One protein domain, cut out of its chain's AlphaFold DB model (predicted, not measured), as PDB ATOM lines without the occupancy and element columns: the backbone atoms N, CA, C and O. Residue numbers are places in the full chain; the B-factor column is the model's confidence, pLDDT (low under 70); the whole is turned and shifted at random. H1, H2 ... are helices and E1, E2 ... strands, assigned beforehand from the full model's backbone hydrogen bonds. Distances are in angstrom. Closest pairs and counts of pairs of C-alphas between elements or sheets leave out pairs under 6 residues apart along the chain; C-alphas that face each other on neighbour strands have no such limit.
ATOM      1  N   ILE A  82     125.357 216.430 203.120       95.94
ATOM      2  CA  ILE A  82     126.187 217.369 202.364       95.94
ATOM      3  C   ILE A  82     126.974 216.597 201.294       95.94
ATOM      4  O   ILE A  82     127.479 215.502 201.526       95.94
ATOM      5  N   GLY A  83     127.043 217.159 200.091       94.50
ATOM      6  CA  GLY A  83     127.832 216.639 198.973       94.50
ATOM      7  C   GLY A  83     128.264 217.768 198.041       94.50
ATOM      8  O   GLY A  83     128.178 218.935 198.410       94.50
ATOM      9  N   GLY A  84     128.680 217.447 196.816       96.62
ATOM     10  CA  GLY A  84     129.171 218.430 195.842       96.62
ATOM     11  C   GLY A  84     130.687 218.353 195.677       96.62
ATOM     12  O   GLY A  84     131.255 217.272 195.794       96.62
ATOM     13  N   VAL A  85     131.325 219.478 195.349       97.88
ATOM     14  CA  VAL A  85     132.791 219.584 195.268       97.88
ATOM     15  C   VAL A  85     133.306 220.048 196.621       97.88
ATOM     16  O   VAL A  85     133.061 221.191 197.003       97.88
ATOM     17  N   ASP A  86     134.000 219.164 197.325       97.44
ATOM     18  CA  ASP A  86     134.579 219.365 198.657       97.44
ATOM     19  C   ASP A  86     136.111 219.260 198.658       97.44
ATOM     20  O   ASP A  86     136.739 219.202 199.710       97.44
ATOM     21  N   THR A  87     136.725 219.290 197.476       98.19
ATOM     22  CA  THR A  87     138.177 219.338 197.311       98.19
ATOM     23  C   THR A  87     138.597 220.556 196.503       98.19
ATOM     24  O   THR A  87     137.875 220.976 195.594       98.19
ATOM     25  N   GLY A  88     139.786 221.082 196.775       97.44
ATOM     26  CA  GLY A  88     140.402 222.134 195.969       97.44
ATOM     27  C   GLY A  88     141.920 222.024 195.951       97.44
ATOM     28  O   GLY A  88     142.521 221.464 196.864       97.44
ATOM     29  N   ASP A  89     142.530 222.591 194.919       97.25
ATOM     30  CA  ASP A  89     143.979 222.656 194.761       97.25
ATOM     31  C   ASP A  89     144.413 224.114 194.618       97.25
ATOM     32  O   ASP A  89     143.747 224.902 193.936       97.25
ATOM     33  N   VAL A  90     145.534 224.455 195.242       95.56
ATOM     34  CA  VAL A  90     146.258 225.712 195.029       95.56
ATOM     35  C   VAL A  90     147.740 225.420 194.820       95.56
ATOM     36  O   VAL A  90     148.257 224.457 195.378       95.56
ATOM     37  N   TYR A  91     148.411 226.240 194.017       92.56
ATOM     38  CA  TYR A  91     149.821 226.064 193.666       92.56
ATOM     39  C   TYR A  91     150.579 227.331 194.026       92.56
ATOM     40  O   TYR A  91     150.144 228.423 193.661       92.56
ATOM     41  N   GLU A  92     151.692 227.175 194.724       88.75
ATOM     42  CA  GLU A  92     152.558 228.252 195.201       88.75
ATOM     43  C   GLU A  92     152.886 229.314 194.148       88.75
ATOM     44  O   GLU A  92     152.587 230.496 194.344       88.75
ATOM     45  N   ASN A  93     153.368 228.892 192.977       83.44
ATOM     46  CA  ASN A  93     153.750 229.778 191.871       83.44
ATOM     47  C   ASN A  93     152.613 230.647 191.295       83.44
ATOM     48  O   ASN A  93     152.841 231.498 190.434       83.44
ATOM     49  N   GLN A  94     151.370 230.455 191.745       83.94
ATOM     50  CA  GLN A  94     150.227 231.277 191.344       83.94
ATOM     51  C   GLN A  94     150.073 232.535 192.209       83.94
ATOM     52  O   GLN A  94     149.261 233.402 191.874       83.94
ATOM     53  N   ALA A  95     150.856 232.680 193.285       69.00
ATOM     54  CA  ALA A  95     150.808 233.805 194.221       69.00
ATOM     55  C   ALA A  95     151.472 235.108 193.720       69.00
ATOM     56  O   ALA A  95     151.838 235.960 194.526       69.00
ATOM     57  N   GLY A  96     151.610 235.319 192.407       64.69
ATOM     58  CA  GLY A  96     152.220 236.523 191.835       64.69
ATOM     59  C   GLY A  96     153.348 236.206 190.855       64.69
ATOM     60  O   GLY A  96     153.336 235.168 190.207       64.69
ATOM     61  N   GLN A  97     154.285 237.142 190.674       57.56
ATOM     62  CA  GLN A  97     155.530 236.843 189.957       57.56
ATOM     63  C   GLN A  97     156.381 235.982 190.889       57.56
ATOM     64  O   GLN A  97     156.749 236.482 191.949       57.56
ATOM     65  N   ASP A  98     156.629 234.746 190.470       54.25
ATOM     66  CA  ASP A  98     157.649 233.816 190.960       54.25
ATOM     67  C   ASP A  98     158.928 234.561 191.399       54.25
ATOM     68  O   ASP A  98     159.550 235.291 190.613       54.25
ATOM     69  N   LYS A  99     159.213 234.483 192.700       54.19
ATOM     70  CA  LYS A  99     160.277 235.196 193.409       54.19
ATOM     71  C   LYS A  99     160.787 234.284 194.527       54.19
ATOM     72  O   LYS A  99     160.323 234.396 195.652       54.19
ATOM     73  N   SER A 100     161.758 233.448 194.172       50.50
ATOM     74  CA  SER A 100     162.861 232.930 195.000       50.50
ATOM     75  C   SER A 100     162.953 233.517 196.424       50.50
ATOM     76  O   SER A 100     162.922 234.742 196.580       50.50
ATOM     77  N   PRO A 101     163.378 232.725 197.413       55.81
ATOM     78  CA  PRO A 101     162.774 232.613 198.733       55.81
ATOM     79  C   PRO A 101     162.521 233.930 199.452       55.81
ATOM     80  O   PRO A 101     163.441 234.562 199.991       55.81
ATOM     81  N   ASP A 102     161.259 234.300 199.600       56.41
ATOM     82  CA  ASP A 102     160.887 235.552 200.253       56.41
ATOM     83  C   ASP A 102     160.916 235.457 201.802       56.41
ATOM     84  O   ASP A 102     160.519 236.399 202.504       56.41
ATOM     85  N   TYR A 103     161.450 234.369 202.389       54.75
ATOM     86  CA  TYR A 103     161.691 234.312 203.841       54.75
ATOM     87  C   TYR A 103     162.893 233.496 204.355       54.75
ATOM     88  O   TYR A 103     163.098 233.440 205.573       54.75
ATOM     89  N   ALA A 104     163.739 232.914 203.499       52.25
ATOM     90  CA  ALA A 104     164.883 232.132 203.991       52.25
ATOM     91  C   ALA A 104     165.934 232.990 204.735       52.25
ATOM     92  O   ALA A 104     166.626 232.484 205.622       52.25
ATOM     93  N   GLN A 105     166.062 234.288 204.403       56.22
ATOM     94  CA  GLN A 105     167.068 235.194 204.981       56.22
ATOM     95  C   GLN A 105     166.554 236.636 205.206       56.22
ATOM     96  O   GLN A 105     165.743 237.148 204.431       56.22
ATOM     97  N   PRO A 106     167.047 237.361 206.235       55.88
ATOM     98  CA  PRO A 106     166.728 238.776 206.433       55.88
ATOM     99  C   PRO A 106     167.200 239.661 205.262       55.88
ATOM    100  O   PRO A 106     168.385 239.677 204.942       55.88
ATOM    101  N   GLY A 107     166.304 240.479 204.697       55.88
ATOM    102  CA  GLY A 107     166.649 241.499 203.691       55.88
ATOM    103  C   GLY A 107     166.270 241.169 202.243       55.88
ATOM    104  O   GLY A 107     166.503 242.008 201.374       55.88
ATOM    105  N   ILE A 108     165.661 240.006 201.994       61.41
ATOM    106  CA  ILE A 108     165.041 239.656 200.707       61.41
ATOM    107  C   ILE A 108     163.697 240.401 200.556       61.41
ATOM    108  O   ILE A 108     163.142 240.919 201.535       61.41
ATOM    109  N   GLY A 109     163.227 240.557 199.312       56.53
ATOM    110  CA  GLY A 109     161.909 241.110 199.001       56.53
ATOM    111  C   GLY A 109     160.802 240.360 199.740       56.53
ATOM    112  O   GLY A 109     160.976 239.227 200.157       56.53
ATOM    113  N   VAL A 110     159.684 241.039 199.990       61.53
ATOM    114  CA  VAL A 110     158.589 240.459 200.768       61.53
ATOM    115  C   VAL A 110     157.353 240.376 199.893       61.53
ATOM    116  O   VAL A 110     156.841 241.420 199.463       61.53
ATOM    117  N   ILE A 111     156.812 239.168 199.723       65.75
ATOM    118  CA  ILE A 111     155.402 238.985 199.376       65.75
ATOM    119  C   ILE A 111     154.572 239.602 200.507       65.75
ATOM    120  O   ILE A 111     154.524 239.128 201.649       65.75
ATOM    121  N   GLY A 112     153.979 240.755 200.210       70.81
ATOM    122  CA  GLY A 112     153.305 241.572 201.209       70.81
ATOM    123  C   GLY A 112     152.013 240.925 201.691       70.81
ATOM    124  O   GLY A 112     151.866 240.665 202.882       70.81
ATOM    125  N   GLN A 113     151.071 240.724 200.769       79.62
ATOM    126  CA  GLN A 113     149.670 240.390 201.068       79.62
ATOM    127  C   GLN A 113     149.052 239.400 200.066       79.62
ATOM    128  O   GLN A 113     147.833 239.223 200.062       79.62
ATOM    129  N   ASP A 114     149.859 238.781 199.201       84.88
ATOM    130  CA  ASP A 114     149.341 237.870 198.182       84.88
ATOM    131  C   ASP A 114     148.760 236.597 198.814       84.88
ATOM    132  O   ASP A 114     149.145 236.160 199.906       84.88
ATOM    133  N   SER A 115     147.758 236.038 198.140       87.94
ATOM    134  CA  SER A 115     146.986 234.895 198.617       87.94
ATOM    135  C   SER A 115     146.733 233.921 197.480       87.94
ATOM    136  O   SER A 115     146.432 234.327 196.357       87.94
ATOM    137  N   LEU A 116     146.783 232.637 197.804       91.88
ATOM    138  CA  LEU A 116     146.319 231.572 196.932       91.88
ATOM    139  C   LEU A 116     144.845 231.324 197.210       91.88
ATOM    140  O   LEU A 116     144.428 231.309 198.369       91.88
ATOM    141  N   THR A 117     144.053 231.135 196.160       94.06
ATOM    142  CA  THR A 117     142.608 230.940 196.302       94.06
ATOM    143  C   THR A 117     142.112 229.811 195.418       94.06
ATOM    144  O   THR A 117     142.611 229.606 194.314       94.06
ATOM    145  N   THR A 118     141.112 229.085 195.904       97.06
ATOM    146  CA  THR A 118     140.384 228.076 195.129       97.06
ATOM    147  C   THR A 118     138.928 228.050 195.580       97.06
ATOM    148  O   THR A 118     138.586 228.577 196.641       97.06
ATOM    149  N   SER A 119     138.033 227.512 194.763       97.25
ATOM    150  CA  SER A 119     136.598 227.555 195.038       97.25
ATOM    151  C   SER A 119     135.884 226.308 194.551       97.25
ATOM    152  O   SER A 119     136.364 225.565 193.694       97.25
ATOM    153  N   GLY A 120     134.690 226.099 195.089       97.38
ATOM    154  CA  GLY A 120     133.836 224.992 194.703       97.38
ATOM    155  C   GLY A 120     132.409 225.185 195.178       97.38
ATOM    156  O   GLY A 120     131.997 226.267 195.602       97.38
ATOM    157  N   GLN A 121     131.621 224.124 195.041       97.75
ATOM    158  CA  GLN A 121     130.180 224.180 195.223       97.75
ATOM    159  C   GLN A 121     129.695 222.943 195.973       97.75
ATOM    160  O   GLN A 121     129.675 221.844 195.417       97.75
ATOM    161  N   LEU A 122     129.248 223.148 197.211       97.31
ATOM    162  CA  LEU A 122     128.541 222.140 197.991       97.31
ATOM    163  C   LEU A 122     127.038 222.154 197.693       97.31
ATOM    164  O   LEU A 122     126.454 223.161 197.284       97.31
ATOM    165  N   THR A 123     126.400 221.022 197.943       96.94
ATOM    166  CA  THR A 123     124.950 220.828 197.949       96.94
ATOM    167  C   THR A 123     124.543 220.260 199.295       96.94
ATOM    168  O   THR A 123     125.277 219.453 199.856       96.94
ATOM    169  N   ILE A 124     123.369 220.641 199.786       95.88
ATOM    170  CA  ILE A 124     122.832 220.162 201.056       95.88
ATOM    171  C   ILE A 124     121.378 219.749 200.882       95.88
ATOM    172  O   ILE A 124     120.603 220.445 200.221       95.88
ATOM    173  N   VAL A 125     121.024 218.609 201.468       93.81
ATOM    174  CA  VAL A 125     119.649 218.122 201.554       93.81
ATOM    175  C   VAL A 125     119.387 217.688 202.982       93.81
ATOM    176  O   VAL A 125     120.131 216.885 203.532       93.81
ATOM    177  N   ASP A 126     118.302 218.196 203.539       92.50
ATOM    178  CA  ASP A 126     117.822 217.867 204.872       92.50
ATOM    179  C   ASP A 126     116.289 217.728 204.815       92.50
ATOM    180  O   ASP A 126     115.620 218.663 204.341       92.50
ATOM    181  N   PRO A 127     115.726 216.569 205.201       90.19
ATOM    182  CA  PRO A 127     114.284 216.364 205.266       90.19
ATOM    183  C   PRO A 127     113.551 217.367 206.175       90.19
ATOM    184  O   PRO A 127     112.415 217.741 205.857       90.19
ATOM    185  N   ASP A 128     114.198 217.862 207.235       89.94
ATOM    186  CA  ASP A 128     113.601 218.735 208.239       89.94
ATOM    187  C   ASP A 128     113.348 220.158 207.730       89.94
ATOM    188  O   ASP A 128     114.148 220.818 207.050       89.94
ATOM    189  N   SER A 129     112.156 220.672 208.054       87.44
ATOM    190  CA  SER A 129     111.648 221.897 207.439       87.44
ATOM    191  C   SER A 129     112.548 223.105 207.732       87.44
ATOM    192  O   SER A 129     112.645 223.600 208.858       87.44
ATOM    193  N   GLY A 130     113.195 223.632 206.691       85.38
ATOM    194  CA  GLY A 130     114.078 224.795 206.803       85.38
ATOM    195  C   GLY A 130     115.452 224.504 207.419       85.38
ATOM    196  O   GLY A 130     116.088 225.456 207.895       85.38
ATOM    197  N   GLU A 131     115.884 223.238 207.416       89.69
ATOM    198  CA  GLU A 131     117.219 222.781 207.856       89.69
ATOM    199  C   GLU A 131     118.148 222.425 206.684       89.69
ATOM    200  O   GLU A 131     119.359 222.395 206.862       89.69
ATOM    201  N   SER A 132     117.616 222.372 205.450       92.00
ATOM    202  CA  SER A 132     118.373 222.291 204.181       92.00
ATOM    203  C   SER A 132     119.162 223.583 203.885       92.00
ATOM    204  O   SER A 132     118.922 224.276 202.893       92.00
ATOM    205  N   ALA A 133     120.059 223.972 204.783       92.06
ATOM    206  CA  ALA A 133     120.853 225.187 204.712       92.06
ATOM    207  C   ALA A 133     122.166 225.027 205.489       92.06
ATOM    208  O   ALA A 133     122.211 224.406 206.548       92.06
ATOM    209  N   PHE A 134     123.227 225.648 204.978       92.50
ATOM    210  CA  PHE A 134     124.500 225.747 205.687       92.50
ATOM    211  C   PHE A 134     124.407 226.725 206.863       92.50
ATOM    212  O   PHE A 134     123.663 227.711 206.792       92.50
ATOM    213  N   ASP A 135     125.185 226.486 207.921       87.25
ATOM    214  CA  ASP A 135     125.389 227.481 208.969       87.25
ATOM    215  C   ASP A 135     126.220 228.643 208.390       87.25
ATOM    216  O   ASP A 135     127.358 228.433 207.950       87.25
ATOM    217  N   PRO A 136     125.687 229.881 208.353       70.25
ATOM    218  CA  PRO A 136     126.445 231.031 207.870       70.25
ATOM    219  C   PRO A 136     127.646 231.384 208.762       70.25
ATOM    220  O   PRO A 136     128.462 232.209 208.353       70.25
ATOM    221  N   ASN A 137     127.732 230.837 209.984       74.69
ATOM    222  CA  ASN A 137     128.795 231.068 210.971       74.69
ATOM    223  C   ASN A 137     129.150 232.568 211.155       74.69
ATOM    224  O   ASN A 137     130.280 232.977 211.406       74.69
ATOM    225  N   GLY A 138     128.139 233.428 210.991       66.38
ATOM    226  CA  GLY A 138     128.126 234.847 211.350       66.38
ATOM    227  C   GLY A 138     128.964 235.842 210.526       66.38
ATOM    228  O   GLY A 138     128.543 236.997 210.464       66.38
ATOM    229  N   GLN A 139     130.111 235.481 209.928       66.00
ATOM    230  CA  GLN A 139     131.058 236.427 209.287       66.00
ATOM    231  C   GLN A 139     131.632 235.932 207.940       66.00
ATOM    232  O   GLN A 139     131.506 234.764 207.586       66.00
ATOM    233  N   VAL A 140     132.259 236.836 207.171       70.31
ATOM    234  CA  VAL A 140     133.022 236.489 205.953       70.31
ATOM    235  C   VAL A 140     134.320 235.792 206.381       70.31
ATOM    236  O   VAL A 140     134.976 236.298 207.285       70.31
ATOM    237  N   TYR A 141     134.676 234.661 205.754       73.50
ATOM    238  CA  TYR A 141     135.823 233.824 206.149       73.50
ATOM    239  C   TYR A 141     135.745 233.311 207.596       73.50
ATOM    240  O   TYR A 141     136.699 233.365 208.365       73.50
ATOM    241  N   SER A 142     134.560 232.841 207.979       79.81
ATOM    242  CA  SER A 142     134.246 232.372 209.332       79.81
ATOM    243  C   SER A 142     134.735 230.954 209.641       79.81
ATOM    244  O   SER A 142     134.794 230.583 210.812       79.81
ATOM    245  N   TYR A 143     135.090 230.168 208.623       90.31
ATOM    246  CA  TYR A 143     135.666 228.834 208.776       90.31
ATOM    247  C   TYR A 143     137.176 228.884 208.539       90.31
ATOM    248  O   TYR A 143     137.634 229.590 207.644       90.31
ATOM    249  N   SER A 144     137.953 228.134 209.316       91.06
ATOM    250  CA  SER A 144     139.417 228.117 209.227       91.06
ATOM    251  C   SER A 144     139.955 226.698 209.315       91.06
ATOM    252  O   SER A 144     139.498 225.920 210.154       91.06
ATOM    253  N   GLY A 145     140.940 226.403 208.476       92.88
ATOM    254  CA  GLY A 145     141.776 225.218 208.591       92.88
ATOM    255  C   GLY A 145     143.009 225.491 209.449       92.88
ATOM    256  O   GLY A 145     143.050 226.431 210.248       92.88
ATOM    257  N   GLN A 146     144.031 224.662 209.269       95.19
ATOM    258  CA  GLN A 146     145.356 224.863 209.842       95.19
ATOM    259  C   GLN A 146     146.115 226.006 209.151       95.19
ATOM    260  O   GLN A 146     146.872 226.708 209.824       95.19
ATOM    261  N   TYR A 147     145.935 226.185 207.838       95.12
ATOM    262  CA  TYR A 147     146.725 227.129 207.037       95.12
ATOM    263  C   TYR A 147     145.900 228.310 206.524       95.12
ATOM    264  O   TYR A 147     146.308 229.462 206.670       95.12
ATOM    265  N   GLY A 148     144.746 228.030 205.931       94.56
ATOM    266  CA  GLY A 148     143.878 229.012 205.300       94.56
ATOM    267  C   GLY A 148     142.508 229.109 205.952       94.56
ATOM    268  O   GLY A 148     142.222 228.563 207.023       94.56
ATOM    269  N   HIS A 149     141.636 229.838 205.280       93.25
ATOM    270  CA  HIS A 149     140.282 230.117 205.724       93.25
ATOM    271  C   HIS A 149     139.298 230.010 204.562       93.25
ATOM    272  O   HIS A 149     139.662 230.085 203.390       93.25
ATOM    273  N   LEU A 150     138.026 229.820 204.895       94.38
ATOM    274  CA  LEU A 150     136.977 229.508 203.941       94.38
ATOM    275  C   LEU A 150     135.746 230.388 204.160       94.38
ATOM    276  O   LEU A 150     135.194 230.503 205.258       94.38
ATOM    277  N   LEU A 151     135.289 230.995 203.071       92.88
ATOM    278  CA  LEU A 151     134.010 231.670 202.966       92.88
ATOM    279  C   LEU A 151     132.993 230.708 202.352       92.88
ATOM    280  O   LEU A 151     132.999 230.507 201.142       92.88
ATOM    281  N   LEU A 152     132.074 230.177 203.157       93.19
ATOM    282  CA  LEU A 152     130.928 229.406 202.668       93.19
ATOM    283  C   LEU A 152     129.703 230.315 202.516       93.19
ATOM    284  O   LEU A 152     129.220 230.912 203.480       93.19
ATOM    285  N   ARG A 153     129.181 230.441 201.294       90.81
ATOM    286  CA  ARG A 153     127.968 231.224 201.013       90.81
ATOM    287  C   ARG A 153     126.717 230.361 201.236       90.81
ATOM    288  O   ARG A 153     126.770 229.159 200.991       90.81
ATOM    289  N   PRO A 154     125.548 230.952 201.562       88.62
ATOM    290  CA  PRO A 154     124.308 230.190 201.777       88.62
ATOM    291  C   PRO A 154     123.889 229.295 200.603       88.62
ATOM    292  O   PRO A 154     123.224 228.287 200.800       88.62
ATOM    293  N   GLY A 155     124.280 229.659 199.377       88.62
ATOM    294  CA  GLY A 155     124.037 228.857 198.179       88.62
ATOM    295  C   GLY A 155     124.995 227.677 197.989       88.62
ATOM    296  O   GLY A 155     124.926 227.059 196.938       88.62
ATOM    297  N   GLY A 156     125.905 227.398 198.929       93.00
ATOM    298  CA  GLY A 156     126.882 226.303 198.877       93.00
ATOM    299  C   GLY A 156     128.185 226.614 198.134       93.00
ATOM    300  O   GLY A 156     129.117 225.818 198.200       93.00
ATOM    301  N   HIS A 157     128.282 227.764 197.457       95.50
ATOM    302  CA  HIS A 157     129.547 228.219 196.881       95.50
ATOM    303  C   HIS A 157     130.522 228.553 198.006       95.50
ATOM    304  O   HIS A 157     130.235 229.435 198.824       95.50
ATOM    305  N   TRP A 158     131.680 227.912 198.001       95.69
ATOM    306  CA  TRP A 158     132.757 228.198 198.932       95.69
ATOM    307  C   TRP A 158     133.972 228.775 198.216       95.69
ATOM    308  O   TRP A 158     134.215 228.497 197.045       95.69
ATOM    309  N   GLU A 159     134.710 229.614 198.928       95.75
ATOM    310  CA  GLU A 159     135.960 230.231 198.489       95.75
ATOM    311  C   GLU A 159     136.980 230.023 199.602       95.75
ATOM    312  O   GLU A 159     136.757 230.455 200.734       95.75
ATOM    313  N   TYR A 160     138.048 229.297 199.297       96.00
ATOM    314  CA  TYR A 160     139.197 229.111 200.166       96.00
ATOM    315  C   TYR A 160     140.257 230.147 199.820       96.00
ATOM    316  O   TYR A 160     140.502 230.408 198.639       96.00
ATOM    317  N   ALA A 161     140.912 230.684 200.841       94.06
ATOM    318  CA  ALA A 161     142.078 231.528 200.686       94.06
ATOM    319  C   ALA A 161     143.138 231.186 201.740       94.06
ATOM    320  O   ALA A 161     142.828 230.900 202.897       94.06
ATOM    321  N   VAL A 162     144.402 231.217 201.328       93.75
ATOM    322  CA  VAL A 162     145.567 231.031 202.199       93.75
ATOM    323  C   VAL A 162     146.626 232.067 201.859       93.75
ATOM    324  O   VAL A 162     146.832 232.406 200.692       93.75
ATOM    325  N   ALA A 163     147.274 232.609 202.886       90.31
ATOM    326  CA  ALA A 163     148.325 233.597 202.707       90.31
ATOM    327  C   ALA A 163     149.590 232.932 202.149       90.31
ATOM    328  O   ALA A 163     150.171 232.075 202.810       90.31
ATOM    329  N   ALA A 164     150.027 233.377 200.970       86.94
ATOM    330  CA  ALA A 164     151.355 233.067 200.438       86.94
ATOM    331  C   ALA A 164     152.401 234.071 200.944       86.94
ATOM    332  O   ALA A 164     153.576 233.757 201.067       86.94
ATOM    333  N   GLY A 165     151.967 235.288 201.292       81.62
ATOM    334  CA  GLY A 165     152.843 236.320 201.834       81.62
ATOM    335  C   GLY A 165     152.968 236.357 203.356       81.62
ATOM    336  O   GLY A 165     152.422 235.549 204.109       81.62
ATOM    337  N   THR A 166     153.672 237.386 203.826       83.06
ATOM    338  CA  THR A 166     153.917 237.637 205.260       83.06
ATOM    339  C   THR A 166     152.703 238.165 206.017       83.06
ATOM    340  O   THR A 166     152.720 238.200 207.252       83.06
ATOM    341  N   HIS A 167     151.660 238.603 205.309       87.75
ATOM    342  CA  HIS A 167     150.413 239.071 205.899       87.75
ATOM    343  C   HIS A 167     149.215 238.415 205.222       87.75
ATOM    344  O   HIS A 167     149.134 238.329 204.002       87.75
ATOM    345  N   ASP A 168     148.244 238.033 206.037       89.25
ATOM    346  CA  ASP A 168     146.950 237.541 205.598       89.25
ATOM    347  C   ASP A 168     145.991 238.724 205.401       89.25
ATOM    348  O   ASP A 168     145.506 239.322 206.370       89.25
ATOM    349  N   TRP A 169     145.729 239.084 204.142       85.88
ATOM    350  CA  TRP A 169     144.814 240.174 203.790       85.88
ATOM    351  C   TRP A 169     143.368 239.910 204.231       85.88
ATOM    352  O   TRP A 169     142.687 240.835 204.685       85.88
ATOM    353  N   HIS A 170     142.907 238.664 204.153       86.62
ATOM    354  CA  HIS A 170     141.533 238.278 204.477       86.62
ATOM    355  C   HIS A 170     141.261 238.323 205.987       86.62
ATOM    356  O   HIS A 170     140.126 238.558 206.400       86.62
ATOM    357  N   LEU A 171     142.313 238.232 206.808       85.25
ATOM    358  CA  LEU A 171     142.285 238.501 208.250       85.25
ATOM    359  C   LEU A 171     142.786 239.911 208.607       85.25
ATOM    360  O   LEU A 171     143.427 240.122 209.639       85.25
ATOM    361  N   GLY A 172     142.503 240.906 207.763       85.38
ATOM    362  CA  GLY A 172     142.798 242.311 208.058       85.38
ATOM    363  C   GLY A 172     144.283 242.666 207.977       85.38
ATOM    364  O   GLY A 172     144.743 243.529 208.724       85.38
ATOM    365  N   SER A 173     145.025 242.021 207.072       86.00
ATOM    366  CA  SER A 173     146.486 242.155 206.929       86.00
ATOM    367  C   SER A 173     147.253 241.746 208.190       86.00
ATOM    368  O   SER A 173     148.206 242.414 208.592       86.00
ATOM    369  N   THR A 174     146.835 240.664 208.844       89.12
ATOM    370  CA  THR A 174     147.516 240.156 210.043       89.12
ATOM    371  C   THR A 174     148.800 239.429 209.650       89.12
ATOM    372  O   THR A 174     148.797 238.624 208.726       89.12
ATOM    373  N   LYS A 175     149.909 239.688 210.351       88.31
ATOM    374  CA  LYS A 175     151.188 239.011 210.091       88.31
ATOM    375  C   LYS A 175     151.083 237.500 210.354       88.31
ATOM    376  O   LYS A 175     150.556 237.103 211.391       88.31
ATOM    377  N   THR A 176     151.642 236.682 209.466       87.69
ATOM    378  CA  THR A 176     151.587 235.211 209.511       87.69
ATOM    379  C   THR A 176     152.921 234.569 209.095       87.69
ATOM    380  O   THR A 176     153.787 235.241 208.538       87.69
ATOM    381  N   THR A 177     153.095 233.279 209.403       87.94
ATOM    382  CA  THR A 177     154.215 232.417 208.961       87.94
ATOM    383  C   THR A 177     153.755 231.302 208.015       87.94
ATOM    384  O   THR A 177     154.535 230.410 207.684       87.94
ATOM    385  N   VAL A 178     152.479 231.306 207.616       90.62
ATOM    386  CA  VAL A 178     151.930 230.303 206.692       90.62
ATOM    387  C   VAL A 178     152.614 230.407 205.334       90.62
ATOM    388  O   VAL A 178     153.089 229.389 204.853       90.62
ATOM    389  N   GLY A 179     152.779 231.625 204.804       87.12
ATOM    390  CA  GLY A 179     153.517 231.866 203.562       87.12
ATOM    391  C   GLY A 179     154.894 231.206 203.566       87.12
ATOM    392  O   GLY A 179     155.146 230.341 202.750       87.12
ATOM    393  N   SER A 180     155.713 231.461 204.593       84.94
ATOM    394  CA  SER A 180     157.039 230.830 204.737       84.94
ATOM    395  C   SER A 180     157.027 229.309 204.946       84.94
ATOM    396  O   SER A 180     158.079 228.687 204.917       84.94
ATOM    397  N   THR A 181     155.877 228.722 205.286       90.38
ATOM    398  CA  THR A 181     155.727 227.260 205.382       90.38
ATOM    399  C   THR A 181     155.388 226.659 204.021       90.38
ATOM    400  O   THR A 181     155.762 225.521 203.766       90.38
ATOM    401  N   ILE A 182     154.659 227.405 203.184       90.38
ATOM    402  CA  ILE A 182     154.366 227.039 201.795       90.38
ATOM    403  C   ILE A 182     155.645 227.193 200.959       90.38
ATOM    404  O   ILE A 182     156.022 226.210 200.350       90.38
ATOM    405  N   ASP A 183     156.381 228.297 201.143       86.50
ATOM    406  CA  ASP A 183     157.691 228.642 200.531       86.50
ATOM    407  C   ASP A 183     158.812 227.631 200.803       86.50
ATOM    408  O   ASP A 183     159.935 227.851 200.404       86.50
ATOM    409  N   GLN A 184     158.574 226.573 201.582       89.69
ATOM    410  CA  GLN A 184     159.547 225.495 201.818       89.69
ATOM    411  C   GLN A 184     159.191 224.218 201.055       89.69
ATOM    412  O   GLN A 184     159.910 223.221 201.170       89.69
ATOM    413  N   LEU A 185     158.043 224.198 200.379       92.25
ATOM    414  CA  LEU A 185     157.570 223.052 199.629       92.25
ATOM    415  C   LEU A 185     158.203 223.096 198.247       92.25
ATOM    416  O   LEU A 185     157.720 223.802 197.374       92.25
ATOM    417  N   GLY A 186     159.199 222.245 198.030       91.38
ATOM    418  CA  GLY A 186     159.758 222.108 196.694       91.38
ATOM    419  C   GLY A 186     158.810 221.377 195.737       91.38
ATOM    420  O   GLY A 186     157.783 220.800 196.127       91.38
ATOM    421  N   GLN A 187     159.191 221.300 194.460       91.19
ATOM    422  CA  GLN A 187     158.367 220.655 193.435       91.19
ATOM    423  C   GLN A 187     157.977 219.218 193.827       91.19
ATOM    424  O   GLN A 187     158.810 218.328 194.013       91.19
ATOM    425  N   GLY A 188     156.666 218.968 193.864       93.06
ATOM    426  CA  GLY A 188     156.090 217.667 194.214       93.06
ATOM    427  C   GLY A 188     155.847 217.457 195.711       93.06
ATOM    428  O   GLY A 188     155.238 216.448 196.080       93.06
ATOM    429  N   GLU A 189     156.259 218.393 196.566       96.56
ATOM    430  CA  GLU A 189     155.841 218.455 197.966       96.56
ATOM    431  C   GLU A 189     154.454 219.103 198.089       96.56
ATOM    432  O   GLU A 189     154.026 219.904 197.255       96.56
ATOM    433  N   THR A 190     153.695 218.701 199.113       97.00
ATOM    434  CA  THR A 190     152.329 219.199 199.327       97.00
ATOM    435  C   THR A 190     152.007 219.356 200.809       97.00
ATOM    436  O   THR A 190     152.497 218.598 201.650       97.00
ATOM    437  N   LEU A 191     151.114 220.297 201.117       97.50
ATOM    438  CA  LEU A 191     150.397 220.375 202.389       97.50
ATOM    439  C   LEU A 191     148.914 220.092 202.167       97.50
ATOM    440  O   LEU A 191     148.349 220.378 201.113       97.50
ATOM    441  N   THR A 192     148.262 219.553 203.192       98.00
ATOM    442  CA  THR A 192     146.810 219.365 203.201       98.00
ATOM    443  C   THR A 192     146.198 220.247 204.273       98.00
ATOM    444  O   THR A 192     146.591 220.171 205.436       98.00
ATOM    445  N   ASP A 193     145.208 221.045 203.887       98.12
ATOM    446  CA  ASP A 193     144.417 221.859 204.798       98.12
ATOM    447  C   ASP A 193     142.971 221.366 204.819       98.12
ATOM    448  O   ASP A 193     142.325 221.259 203.780       98.12
ATOM    449  N   THR A 194     142.455 221.022 205.998       98.12
ATOM    450  CA  THR A 194     141.084 220.510 206.154       98.12
ATOM    451  C   THR A 194     140.243 221.530 206.898       98.12
ATOM    452  O   THR A 194     140.563 221.901 208.028       98.12
ATOM    453  N   VAL A 195     139.156 221.974 206.270       96.88
ATOM    454  CA  VAL A 195     138.213 222.939 206.835       96.88
ATOM    455  C   VAL A 195     136.869 222.258 207.073       96.88
ATOM    456  O   VAL A 195     136.163 221.923 206.125       96.88
ATOM    457  N   THR A 196     136.492 222.087 208.338       96.00
ATOM    458  CA  THR A 196     135.193 221.513 208.711       96.00
ATOM    459  C   THR A 196     134.109 222.592 208.701       96.00
ATOM    460  O   THR A 196     134.193 223.574 209.441       96.00
ATOM    461  N   VAL A 197     133.081 222.406 207.874       94.75
ATOM    462  CA  VAL A 197     131.893 223.266 207.794       94.75
ATOM    463  C   VAL A 197     130.685 222.614 208.460       94.75
ATOM    464  O   VAL A 197     130.642 221.395 208.633       94.75
ATOM    465  N   HIS A 198     129.686 223.425 208.808       92.88
ATOM    466  CA  HIS A 198     128.469 222.956 209.462       92.88
ATOM    467  C   HIS A 198     127.220 223.297 208.650       92.88
ATOM    468  O   HIS A 198     127.106 224.347 208.011       92.88
ATOM    469  N   SER A 199     126.254 222.396 208.707       93.25
ATOM    470  CA  SER A 199     124.863 222.668 208.361       93.25
ATOM    471  C   SER A 199     124.117 223.253 209.555       93.25
ATOM    472  O   SER A 199     124.641 223.330 210.666       93.25
ATOM    473  N   LYS A 200     122.905 223.752 209.316       89.19
ATOM    474  CA  LYS A 200     122.117 224.469 210.321       89.19
ATOM    475  C   LYS A 200     121.662 223.588 211.496       89.19
ATOM    476  O   LYS A 200     121.454 224.126 212.582       89.19
ATOM    477  N   ASP A 201     121.509 222.284 211.277       87.94
ATOM    478  CA  ASP A 201     121.236 221.250 212.292       87.94
ATOM    479  C   ASP A 201     122.499 220.862 213.101       87.94
ATOM    480  O   ASP A 201     122.404 220.246 214.162       87.94
ATOM    481  N   GLY A 202     123.687 221.265 212.633       88.88
ATOM    482  CA  GLY A 202     124.988 220.954 213.219       88.88
ATOM    483  C   GLY A 202     125.759 219.829 212.520       88.88
ATOM    484  O   GLY A 202     126.883 219.540 212.944       88.88
ATOM    485  N   THR A 203     125.231 219.216 211.454       93.88
ATOM    486  CA  THR A 203     125.945 218.155 210.727       93.88
ATOM    487  C   THR A 203     127.215 218.707 210.065       93.88
ATOM    488  O   THR A 203     127.196 219.744 209.396       93.88
ATOM    489  N   THR A 204     128.342 218.026 210.284       95.44
ATOM    490  CA  THR A 204     129.683 218.428 209.826       95.44
ATOM    491  C   THR A 204     130.024 217.860 208.452       95.44
ATOM    492  O   THR A 204     129.732 216.694 208.191       95.44
ATOM    493  N   HIS A 205     130.745 218.625 207.633       96.25
ATOM    494  CA  HIS A 205     131.369 218.153 206.390       96.25
ATOM    495  C   HIS A 205     132.756 218.771 206.233       96.25
ATOM    496  O   HIS A 205     132.930 219.947 206.538       96.25
ATOM    497  N   ASP A 206     133.729 218.007 205.746       97.69
ATOM    498  CA  ASP A 206     135.090 218.505 205.537       97.69
ATOM    499  C   ASP A 206     135.287 218.961 204.092       97.69
ATOM    500  O   ASP A 206     134.893 218.274 203.153       97.69
ATOM    501  N   ILE A 207     135.925 220.116 203.923       98.12
ATOM    502  CA  ILE A 207     136.495 220.562 202.652       98.12
ATOM    503  C   ILE A 207     138.009 220.379 202.750       98.12
ATOM    504  O   ILE A 207     138.637 220.915 203.666       98.12
ATOM    505  N   VAL A 208     138.593 219.621 201.824       98.25
ATOM    506  CA  VAL A 208     140.014 219.248 201.837       98.25
ATOM    507  C   VAL A 208     140.754 219.973 200.720       98.25
ATOM    508  O   VAL A 208     140.497 219.754 199.537       98.25
ATOM    509  N   ILE A 209     141.695 220.831 201.093       98.44
ATOM    510  CA  ILE A 209     142.515 221.600 200.162       98.44
ATOM    511  C   ILE A 209     143.921 221.013 200.107       98.44
ATOM    512  O   ILE A 209     144.539 220.780 201.146       98.44
ATOM    513  N   THR A 210     144.436 220.803 198.897       98.31
ATOM    514  CA  THR A 210     145.840 220.447 198.665       98.31
ATOM    515  C   THR A 210     146.600 221.685 198.200       98.31
ATOM    516  O   THR A 210     146.226 222.325 197.216       98.31
ATOM    517  N   ILE A 211     147.653 222.036 198.928       96.75
ATOM    518  CA  ILE A 211     148.574 223.126 198.603       96.75
ATOM    519  C   ILE A 211     149.819 222.476 198.002       96.75
ATOM    520  O   ILE A 211     150.466 221.678 198.676       96.75
ATOM    521  N   HIS A 212     150.115 222.780 196.743       95.06
ATOM    522  CA  HIS A 212     151.258 222.238 196.006       95.06
ATOM    523  C   HIS A 212     152.415 223.232 196.024       95.06
ATOM    524  O   HIS A 212     152.200 224.405 195.704       95.06
ATOM    525  N   GLY A 213     153.601 222.736 196.372       91.88
ATOM    526  CA  GLY A 213     154.856 223.474 196.261       91.88
ATOM    527  C   GLY A 213     155.302 223.685 194.816       91.88
ATOM    528  O   GLY A 213     154.847 222.968 193.909       91.88
ATOM    529  N   ASP A 214     156.181 224.655 194.606       88.69
ATOM    530  CA  ASP A 214     156.879 224.889 193.336       88.69
ATOM    531  C   ASP A 214     158.393 224.663 193.486       88.69
ATOM    532  O   ASP A 214     158.815 224.142 194.501       88.69
TER     533      ASP A 214
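This is residues 82 to 214 of the 592 residues of the protein "Probable RTX" of Vibrio maritimus (UniProt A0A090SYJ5). With little regular structure, two sheets, E1-E3-E5-E4, antiparallel, and E2-E7-E6, mixed, stand partly face to face, with long loops at both ends. The printed part has 133 residues, with under half of them, 52, in named elements; the class is mostly strand, with seven named strands and one named helix in the order E1 E2 E3 E4 E5 H1 E6 E7. They are compact, radius of gyration of the C-alphas 16.2 A, but elongated, 58 by 30 by 20 A.

Start at C-alpha 82, (126.187, 217.369, 202.364): E1, residues 82 to 84, runs on into E2, 87 to 91. Next find E3, 115 to 125, 32.2 A; E4, 149 to 152; E5, 157 to 163; H1, 179 to 182; E6, 190 to 198, 26.2 A; and E7, 204 to 212, ending at (151.258, 222.238, 196.006).

Within hydrogen-bond range, find N 83 and O 123, 2.9 A (E1, E3); N 118 and O 160, 3.1 A (E3, E5); N 151 and O 159, 2.8 A (hairpin E4, E5); N 90 and O 210, 3.0 A (E2, E7); N 193 and O 209, 2.8 A (hairpin E6, E7). Between sheets, the closest C-alphas of E2 and E3, Gly 88 and Thr 118, are 6.0 A apart. H1, too short for an O i to N i+4 pair, only grazes both sheets.

The farthest C-alphas, Gly 107 and Ser 129, are 58.5 A apart. The printed part has no cut; links E2 to E3, E3 to E4 and E5 to H1 are long. Look for pLDDT under 70 at residues 95 to 111 and 138 to 139.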